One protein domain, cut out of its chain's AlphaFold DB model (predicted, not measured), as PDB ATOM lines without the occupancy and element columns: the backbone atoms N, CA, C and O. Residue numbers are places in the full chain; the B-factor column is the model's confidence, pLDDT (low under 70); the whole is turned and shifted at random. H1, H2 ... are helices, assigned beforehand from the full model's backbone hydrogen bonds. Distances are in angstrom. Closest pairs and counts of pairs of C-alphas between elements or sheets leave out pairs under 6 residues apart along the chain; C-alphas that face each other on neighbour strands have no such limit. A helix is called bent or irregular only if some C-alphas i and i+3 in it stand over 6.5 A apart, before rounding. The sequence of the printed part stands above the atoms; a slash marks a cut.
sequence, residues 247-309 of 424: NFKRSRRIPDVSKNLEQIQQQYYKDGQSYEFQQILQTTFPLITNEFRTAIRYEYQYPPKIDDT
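What this domain is: This is residues 247 to 309 of the 424 residues of an uncharacterized protein of Paramecium tetraurelia (UniProt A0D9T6). A helical hairpin makes the body: the long, kinked H3 folds back beside H2, and the last stretch, residues 295 to 309, doubles back along H3 with no named element. The short H1 sits at the open end of this hairpin, just before H2, while residues 270 to 275 stick out at the turn end. The printed part has 63 residues with three named helices, in the order H1, H2, H3, and no named strand; its class is all helix. It is only just compact, close to loose, with a radius of gyration of the C-alphas of 12.5 A, and its elongated outline spans 38 by 23 by 15 A.

Where its parts are: The longest helix is H3, residues 274 to 294, 29.8 A from first to last C-alpha; it begins with C-alpha 274 at (212.784, 176.727, 145.982) and ends with C-alpha 294 at (184.225, 184.114, 150.153). H2, residues 254 to 268, is 20.9 A long. H1, residues 247 to 252, begins with C-alpha 247 at (186.255, 180.678, 161.771).

How they stand to each other: H3 has a kink of 36 degrees near residue 283; it is neither bent nor irregular, but only just: C-alphas 283 and 286 are 6.5 A apart. H2 and H3 form a helical hairpin across a tight link of 5 residues. They touch, and their closest C-alphas, those of Tyr 268 and Phe 277, are 6.2 A apart. Their lines stand at a shallow tilt of 31 degrees, opposite ways. H1 and H3 only just touch, with 3 pairs of C-alphas within 8 A, and H3 does so with residues 292 to 293 alone. Their closest C-alphas, those of Arg 250 and Phe 292, are 6.5 A apart, and their lines stand at a steep tilt of 65 degrees, opposite ways. H1 and H2 meet only through their link, a tight one of 1 residue. In H2 every O i to N i+4 pair is within hydrogen-bond range; in H3 15 of 17 are, and in H1 1 of 2, beside 3 of 3 O i to N i+3 pairs.

The domain as a whole: The two C-alphas farthest apart, those of Phe 248 and Asp 308, are 39.5 A apart. The printed part, residues 247 to 309, has no cut, and neither link between the helices is long. The C-alphas of residues 295 to 309 lie 5 to 21 A from the mean of the C-alphas. The mean pLDDT of the printed part is 81.0; it is under 70 at residues 247 to 250, residue 272 and residues 306 to 309, and its mean over H1 is 66.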
ATOM      1  N   ASN A 247     185.231 181.734 161.762       57.47
ATOM      2  CA  ASN A 247     186.255 180.678 161.771       57.47
ATOM      3  C   ASN A 247     185.698 179.283 161.491       57.47
ATOM      4  O   ASN A 247     186.398 178.471 160.892       57.47
ATOM      5  N   PHE A 248     184.443 178.998 161.845       60.75
ATOM      6  CA  PHE A 248     183.866 177.673 161.617       60.75
ATOM      7  C   PHE A 248     183.910 177.260 160.138       60.75
ATOM      8  O   PHE A 248     184.319 176.145 159.819       60.75
ATOM      9  N   LYS A 249     183.596 178.179 159.214       64.38
ATOM     10  CA  LYS A 249     183.710 177.915 157.770       64.38
ATOM     11  C   LYS A 249     185.160 177.680 157.337       64.38
ATOM     12  O   LYS A 249     185.401 176.806 156.516       64.38
ATOM     13  N   ARG A 250     186.122 178.397 157.930       67.62
ATOM     14  CA  ARG A 250     187.556 178.246 157.631       67.62
ATOM     15  C   ARG A 250     188.109 176.897 158.088       67.62
ATOM     16  O   ARG A 250     188.871 176.291 157.350       67.62
ATOM     17  N   SER A 251     187.680 176.398 159.253       71.00
ATOM     18  CA  SER A 251     188.088 175.075 159.768       71.00
ATOM     19  C   SER A 251     187.831 173.951 158.779       71.00
ATOM     20  O   SER A 251     188.693 173.114 158.535       71.00
ATOM     21  N   ARG A 252     186.648 173.985 158.161       76.69
ATOM     22  CA  ARG A 252     186.178 172.961 157.232       76.69
ATOM     23  C   ARG A 252     186.966 172.954 155.927       76.69
ATOM     24  O   ARG A 252     186.970 171.940 155.250       76.69
ATOM     25  N   ARG A 253     187.632 174.064 155.593       82.12
ATOM     26  CA  ARG A 253     188.433 174.227 154.372       82.12
ATOM     27  C   ARG A 253     189.896 173.833 154.548       82.12
ATOM     28  O   ARG A 253     190.621 173.829 153.565       82.12
ATOM     29  N   ILE A 254     190.349 173.502 155.763       80.94
ATOM     30  CA  ILE A 254     191.749 173.112 156.000       80.94
ATOM     31  C   ILE A 254     192.179 171.938 155.097       80.94
ATOM     32  O   ILE A 254     193.250 172.052 154.497       80.94
ATOM     33  N   PRO A 255     191.391 170.851 154.937       85.88
ATOM     34  CA  PRO A 255     191.759 169.760 154.032       85.88
ATOM     35  C   PRO A 255     191.832 170.207 152.569       85.88
ATOM     36  O   PRO A 255     192.794 169.876 151.884       85.88
ATOM     37  N   ASP A 256     190.861 171.010 152.116       88.50
ATOM     38  CA  ASP A 256     190.808 171.524 150.743       88.50
ATOM     39  C   ASP A 256     192.029 172.399 150.421       88.50
ATOM     40  O   ASP A 256     192.684 172.213 149.398       88.50
ATOM     41  N   VAL A 257     192.365 173.321 151.331       88.44
ATOM     42  CA  VAL A 257     193.536 174.199 151.215       88.44
ATOM     43  C   VAL A 257     194.824 173.387 151.238       88.44
ATOM     44  O   VAL A 257     195.694 173.628 150.409       88.44
ATOM     45  N   SER A 258     194.943 172.411 152.144       88.06
ATOM     46  CA  SER A 258     196.137 171.556 152.227       88.06
ATOM     47  C   SER A 258     196.355 170.804 150.916       88.06
ATOM     48  O   SER A 258     197.454 170.837 150.376       88.06
ATOM     49  N   LYS A 259     195.291 170.212 150.357       90.44
ATOM     50  CA  LYS A 259     195.358 169.488 149.086       90.44
ATOM     51  C   LYS A 259     195.671 170.406 147.900       90.44
ATOM     52  O   LYS A 259     196.430 170.012 147.023       90.44
ATOM     53  N   ASN A 260     195.136 171.629 147.881       92.31
ATOM     54  CA  ASN A 260     195.494 172.605 146.852       92.31
ATOM     55  C   ASN A 260     196.994 172.962 146.915       92.31
ATOM     56  O   ASN A 260     197.678 172.933 145.898       92.31
ATOM     57  N   LEU A 261     197.539 173.213 148.113       90.94
ATOM     58  CA  LEU A 261     198.979 173.466 148.277       90.94
ATOM     59  C   LEU A 261     199.836 172.261 147.868       90.94
ATOM     60  O   LEU A 261     200.851 172.451 147.207       90.94
ATOM     61  N   GLU A 262     199.414 171.034 148.198       91.06
ATOM     62  CA  GLU A 262     200.097 169.805 147.767       91.06
ATOM     63  C   GLU A 262     200.159 169.694 146.240       91.06
ATOM     64  O   GLU A 262     201.198 169.328 145.696       91.06
ATOM     65  N   GLN A 263     199.083 170.051 145.538       91.38
ATOM     66  CA  GLN A 263     199.060 170.036 144.075       91.38
ATOM     67  C   GLN A 263     199.935 171.128 143.463       91.38
ATOM     68  O   GLN A 263     200.701 170.845 142.544       91.38
ATOM     69  N   ILE A 264     199.879 172.350 144.000       91.12
ATOM     70  CA  ILE A 264     200.774 173.438 143.583       91.12
ATOM     71  C   ILE A 264     202.232 173.006 143.794       91.12
ATOM     72  O   ILE A 264     203.068 173.184 142.913       91.12
ATOM     73  N   GLN A 265     202.547 172.376 144.926       90.19
ATOM     74  CA  GLN A 265     203.879 171.838 145.175       90.19
ATOM     75  C   GLN A 265     204.270 170.783 144.136       90.19
ATOM     76  O   GLN A 265     205.323 170.912 143.522       90.19
ATOM     77  N   GLN A 266     203.435 169.768 143.909       90.25
ATOM     78  CA  GLN A 266     203.718 168.697 142.945       90.25
ATOM     79  C   GLN A 266     203.927 169.220 141.520       90.25
ATOM     80  O   GLN A 266     204.725 168.664 140.770       90.25
ATOM     81  N   GLN A 267     203.208 170.275 141.143       89.75
ATOM     82  CA  GLN A 267     203.264 170.831 139.798       89.75
ATOM     83  C   GLN A 267     204.453 171.778 139.589       89.75
ATOM     84  O   GLN A 267     205.020 171.806 138.496       89.75
ATOM     85  N   TYR A 268     204.816 172.566 140.604       87.31
ATOM     86  CA  TYR A 268     205.723 173.704 140.429       87.31
ATOM     87  C   TYR A 268     207.028 173.619 141.224       87.31
ATOM     88  O   TYR A 268     207.986 174.296 140.858       87.31
ATOM     89  N   TYR A 269     207.105 172.822 142.289       86.31
ATOM     90  CA  TYR A 269     208.348 172.674 143.040       86.31
ATOM     91  C   TYR A 269     209.274 171.662 142.367       86.31
ATOM     92  O   TYR A 269     208.878 170.538 142.055       86.31
ATOM     93  N   LYS A 270     210.534 172.055 142.196       82.38
ATOM     94  CA  LYS A 270     211.636 171.160 141.843       82.38
ATOM     95  C   LYS A 270     212.785 171.415 142.806       82.38
ATOM     96  O   LYS A 270     212.999 172.559 143.224       82.38
ATOM     97  N   ASP A 271     213.534 170.369 143.130       73.94
ATOM     98  CA  ASP A 271     214.729 170.505 143.958       73.94
ATOM     99  C   ASP A 271     215.701 171.514 143.318       73.94
ATOM    100  O   ASP A 271     215.845 171.586 142.094       73.94
ATOM    101  N   GLY A 272     216.289 172.376 144.150       68.50
ATOM    102  CA  GLY A 272     217.114 173.505 143.702       68.50
ATOM    103  C   GLY A 272     216.342 174.699 143.115       68.50
ATOM    104  O   GLY A 272     216.960 175.690 142.749       68.50
ATOM    105  N   GLN A 273     215.005 174.664 143.035       72.94
ATOM    106  CA  GLN A 273     214.160 175.767 142.524       72.94
ATOM    107  C   GLN A 273     213.201 176.313 143.589       72.94
ATOM    108  O   GLN A 273     212.106 176.798 143.299       72.94
ATOM    109  N   SER A 274     213.612 176.271 144.858       77.94
ATOM    110  CA  SER A 274     212.784 176.727 145.982       77.94
ATOM    111  C   SER A 274     212.355 178.186 145.872       77.94
ATOM    112  O   SER A 274     211.297 178.563 146.367       77.94
ATOM    113  N   TYR A 275     213.175 179.006 145.225       74.69
ATOM    114  CA  TYR A 275     212.901 180.413 144.997       74.69
ATOM    115  C   TYR A 275     211.723 180.639 144.029       74.69
ATOM    116  O   TYR A 275     210.792 181.371 144.365       74.69
ATOM    117  N   GLU A 276     211.725 179.985 142.862       75.12
ATOM    118  CA  GLU A 276     210.635 180.089 141.877       75.12
ATOM    119  C   GLU A 276     209.323 179.636 142.516       75.12
ATOM    120  O   GLU A 276     208.290 180.302 142.418       75.12
ATOM    121  N   PHE A 277     209.404 178.554 143.289       83.19
ATOM    122  CA  PHE A 277     208.281 178.055 144.057       83.19
ATOM    123  C   PHE A 277     207.787 179.053 145.118       83.19
ATOM    124  O   PHE A 277     206.582 179.239 145.274       83.19
ATOM    125  N   GLN A 278     208.679 179.754 145.822       81.31
ATOM    126  CA  GLN A 278     208.293 180.782 146.795       81.31
ATOM    127  C   GLN A 278     207.592 181.984 146.148       81.31
ATOM    128  O   GLN A 278     206.630 182.488 146.733       81.31
ATOM    129  N   GLN A 279     207.995 182.409 144.945       78.44
ATOM    130  CA  GLN A 279     207.266 183.441 144.191       78.44
ATOM    131  C   GLN A 279     205.852 182.979 143.832       78.44
ATOM    132  O   GLN A 279     204.881 183.700 144.058       78.44
ATOM    133  N   ILE A 280     205.731 181.744 143.333       84.25
ATOM    134  CA  ILE A 280     204.445 181.108 143.022       84.25
ATOM    135  C   ILE A 280     203.551 181.073 144.264       84.25
ATOM    136  O   ILE A 280     202.371 181.422 144.198       84.25
ATOM    137  N   LEU A 281     204.100 180.705 145.423       87.12
ATOM    138  CA  LEU A 281     203.354 180.715 146.677       87.12
ATOM    139  C   LEU A 281     202.893 182.130 147.060       87.12
ATOM    140  O   LEU A 281     201.733 182.304 147.426       87.12
ATOM    141  N   GLN A 282     203.748 183.151 146.941       82.12
ATOM    142  CA  GLN A 282     203.391 184.540 147.267       82.12
ATOM    143  C   GLN A 282     202.262 185.096 146.389       82.12
ATOM    144  O   GLN A 282     201.409 185.831 146.889       82.12
ATOM    145  N   THR A 283     202.207 184.735 145.106       80.19
ATOM    146  CA  THR A 283     201.114 185.159 144.215       80.19
ATOM    147  C   THR A 283     199.846 184.332 144.416       80.19
ATOM    148  O   THR A 283     198.737 184.852 144.277       80.19
ATOM    149  N   THR A 284     199.983 183.065 144.817       87.69
ATOM    150  CA  THR A 284     198.849 182.138 144.949       87.69
ATOM    151  C   THR A 284     198.185 182.189 146.329       87.69
ATOM    152  O   THR A 284     196.964 182.039 146.431       87.69
ATOM    153  N   PHE A 285     198.924 182.465 147.412       89.06
ATOM    154  CA  PHE A 285     198.354 182.551 148.764       89.06
ATOM    155  C   PHE A 285     197.191 183.553 148.880       89.06
ATOM    156  O   PHE A 285     196.185 183.199 149.506       89.06
ATOM    157  N   PRO A 286     197.238 184.767 148.293       87.06
ATOM    158  CA  PRO A 286     196.100 185.685 148.295       87.06
ATOM    159  C   PRO A 286     194.862 185.120 147.590       87.06
ATOM    160  O   PRO A 286     193.751 185.317 148.089       87.06
ATOM    161  N   LEU A 287     195.043 184.387 146.485       89.25
ATOM    162  CA  LEU A 287     193.955 183.746 145.737       89.25
ATOM    163  C   LEU A 287     193.287 182.668 146.589       89.25
ATOM    164  O   LEU A 287     192.080 182.725 146.828       89.25
ATOM    165  N   ILE A 288     194.091 181.765 147.165       90.38
ATOM    166  CA  ILE A 288     193.611 180.742 148.104       90.38
ATOM    167  C   ILE A 288     192.887 181.396 149.281       90.38
ATOM    168  O   ILE A 288     191.823 180.936 149.701       90.38
ATOM    169  N   THR A 289     193.453 182.483 149.810       87.69
ATOM    170  CA  THR A 289     192.867 183.198 150.943       87.69
ATOM    171  C   THR A 289     191.519 183.805 150.613       87.69
ATOM    172  O   THR A 289     190.610 183.770 151.443       87.69
ATOM    173  N   ASN A 290     191.377 184.392 149.429       86.31
ATOM    174  CA  ASN A 290     190.099 184.913 148.977       86.31
ATOM    175  C   ASN A 290     189.077 183.776 148.866       86.31
ATOM    176  O   ASN A 290     188.009 183.862 149.471       86.31
ATOM    177  N   GLU A 291     189.466 182.687 148.209       88.94
ATOM    178  CA  GLU A 291     188.617 181.536 147.927       88.94
ATOM    179  C   GLU A 291     188.011 180.921 149.194       88.94
ATOM    180  O   GLU A 291     186.790 180.888 149.359       88.94
ATOM    181  N   PHE A 292     188.830 180.520 150.175       85.50
ATOM    182  CA  PHE A 292     188.274 179.895 151.382       85.50
ATOM    183  C   PHE A 292     187.466 180.873 152.254       85.50
ATOM    184  O   PHE A 292     186.745 180.444 153.164       85.50
ATOM    185  N   ARG A 293     187.590 182.188 152.026       79.81
ATOM    186  CA  ARG A 293     186.870 183.220 152.784       79.81
ATOM    187  C   ARG A 293     185.525 183.587 152.177       79.81
ATOM    188  O   ARG A 293     184.634 183.947 152.950       79.81
ATOM    189  N   THR A 294     185.396 183.571 150.856       81.81
ATOM    190  CA  THR A 294     184.225 184.114 150.153       81.81
ATOM    191  C   THR A 294     183.401 183.033 149.465       81.81
ATOM    192  O   THR A 294     182.180 183.180 149.390       81.81
ATOM    193  N   ALA A 295     184.022 181.937 149.024       80.56
ATOM    194  CA  ALA A 295     183.376 180.984 148.139       80.56
ATOM    195  C   ALA A 295     182.432 180.008 148.863       80.56
ATOM    196  O   ALA A 295     182.697 179.497 149.962       80.56
ATOM    197  N   ILE A 296     181.299 179.723 148.213       81.62
ATOM    198  CA  ILE A 296     180.296 178.755 148.688       81.62
ATOM    199  C   ILE A 296     180.836 177.325 148.551       81.62
ATOM    200  O   ILE A 296     180.698 176.507 149.464       81.62
ATOM    201  N   ARG A 297     181.506 177.032 147.436       83.56
ATOM    202  CA  ARG A 297     182.257 175.799 147.165       83.56
ATOM    203  C   ARG A 297     183.714 176.190 146.967       83.56
ATOM    204  O   ARG A 297     183.946 177.279 146.480       83.56
ATOM    205  N   TYR A 298     184.644 175.358 147.424       85.25
ATOM    206  CA  TYR A 298     186.065 175.663 147.296       85.25
ATOM    207  C   TYR A 298     186.566 175.140 145.959       85.25
ATOM    208  O   TYR A 298     186.466 173.940 145.698       85.25
ATOM    209  N   GLU A 299     187.103 176.035 145.149       88.62
ATOM    210  CA  GLU A 299     187.775 175.726 143.896       88.62
ATOM    211  C   GLU A 299     189.288 175.846 144.068       88.62
ATOM    212  O   GLU A 299     189.795 176.697 144.802       88.62
ATOM    213  N   TYR A 300     190.034 174.970 143.402       90.38
ATOM    214  CA  TYR A 300     191.488 174.990 143.503       90.38
ATOM    215  C   TYR A 300     192.047 176.199 142.768       90.38
ATOM    216  O   TYR A 300     191.715 176.463 141.616       90.38
ATOM    217  N   GLN A 301     192.878 176.942 143.486       91.56
ATOM    218  CA  GLN A 301     193.496 178.167 143.007       91.56
ATOM    219  C   GLN A 301     194.902 177.849 142.525       91.56
ATOM    220  O   GLN A 301     195.695 177.312 143.295       91.56
ATOM    221  N   TYR A 302     195.200 178.231 141.289       86.38
ATOM    222  CA  TYR A 302     196.503 178.054 140.659       86.38
ATOM    223  C   TYR A 302     197.204 179.408 140.511       86.38
ATOM    224  O   TYR A 302     196.526 180.442 140.486       86.38
ATOM    225  N   PRO A 303     198.543 179.429 140.399       80.50
ATOM    226  CA  PRO A 303     199.253 180.657 140.076       80.50
ATOM    227  C   PRO A 303     198.748 181.254 138.751       80.50
ATOM    228  O   PRO A 303     198.424 180.506 137.820       80.50
ATOM    229  N   PRO A 304     198.686 182.595 138.632       73.94
ATOM    230  CA  PRO A 304     198.446 183.241 137.347       73.94
ATOM    231  C   PRO A 304     199.536 182.836 136.345       73.94
ATOM    232  O   PRO A 304     200.631 182.438 136.749       73.94
ATOM    233  N   LYS A 305     199.243 182.927 135.037       71.62
ATOM    234  CA  LYS A 305     200.234 182.635 133.988       71.62
ATOM    235  C   LYS A 305     201.526 183.396 134.292       71.62
ATOM    236  O   LYS A 305     201.488 184.609 134.462       71.62
ATOM    237  N   ILE A 306     202.627 182.654 134.382       62.31
ATOM    238  CA  ILE A 306     203.966 183.203 134.574       62.31
ATOM    239  C   ILE A 306     204.276 184.045 133.331       62.31
ATOM    240  O   ILE A 306     204.320 183.504 132.226       62.31
ATOM    241  N   ASP A 307     204.406 185.356 133.507       61.22
ATOM    242  CA  ASP A 307     204.821 186.316 132.484       61.22
ATOM    243  C   ASP A 307     206.176 186.945 132.866       61.22
ATOM    244  O   ASP A 307     206.788 186.562 133.868       61.22
ATOM    245  N   ASP A 308     206.635 187.923 132.081       53.03
ATOM    246  CA  ASP A 308     207.924 188.613 132.255       53.03
ATOM    247  C   ASP A 308     208.068 189.358 133.603       53.03
ATOM    248  O   ASP A 308     209.119 189.932 133.889       53.03
ATOM    249  N   THR A 309     207.029 189.382 134.452       52.41
ATOM    250  CA  THR A 309     207.108 189.939 135.812       52.41
ATOM    251  C   THR A 309     207.690 188.966 136.838       52.41
ATOM    252  O   THR A 309     208.105 189.405 137.915       52.41
TER     253      THR A 309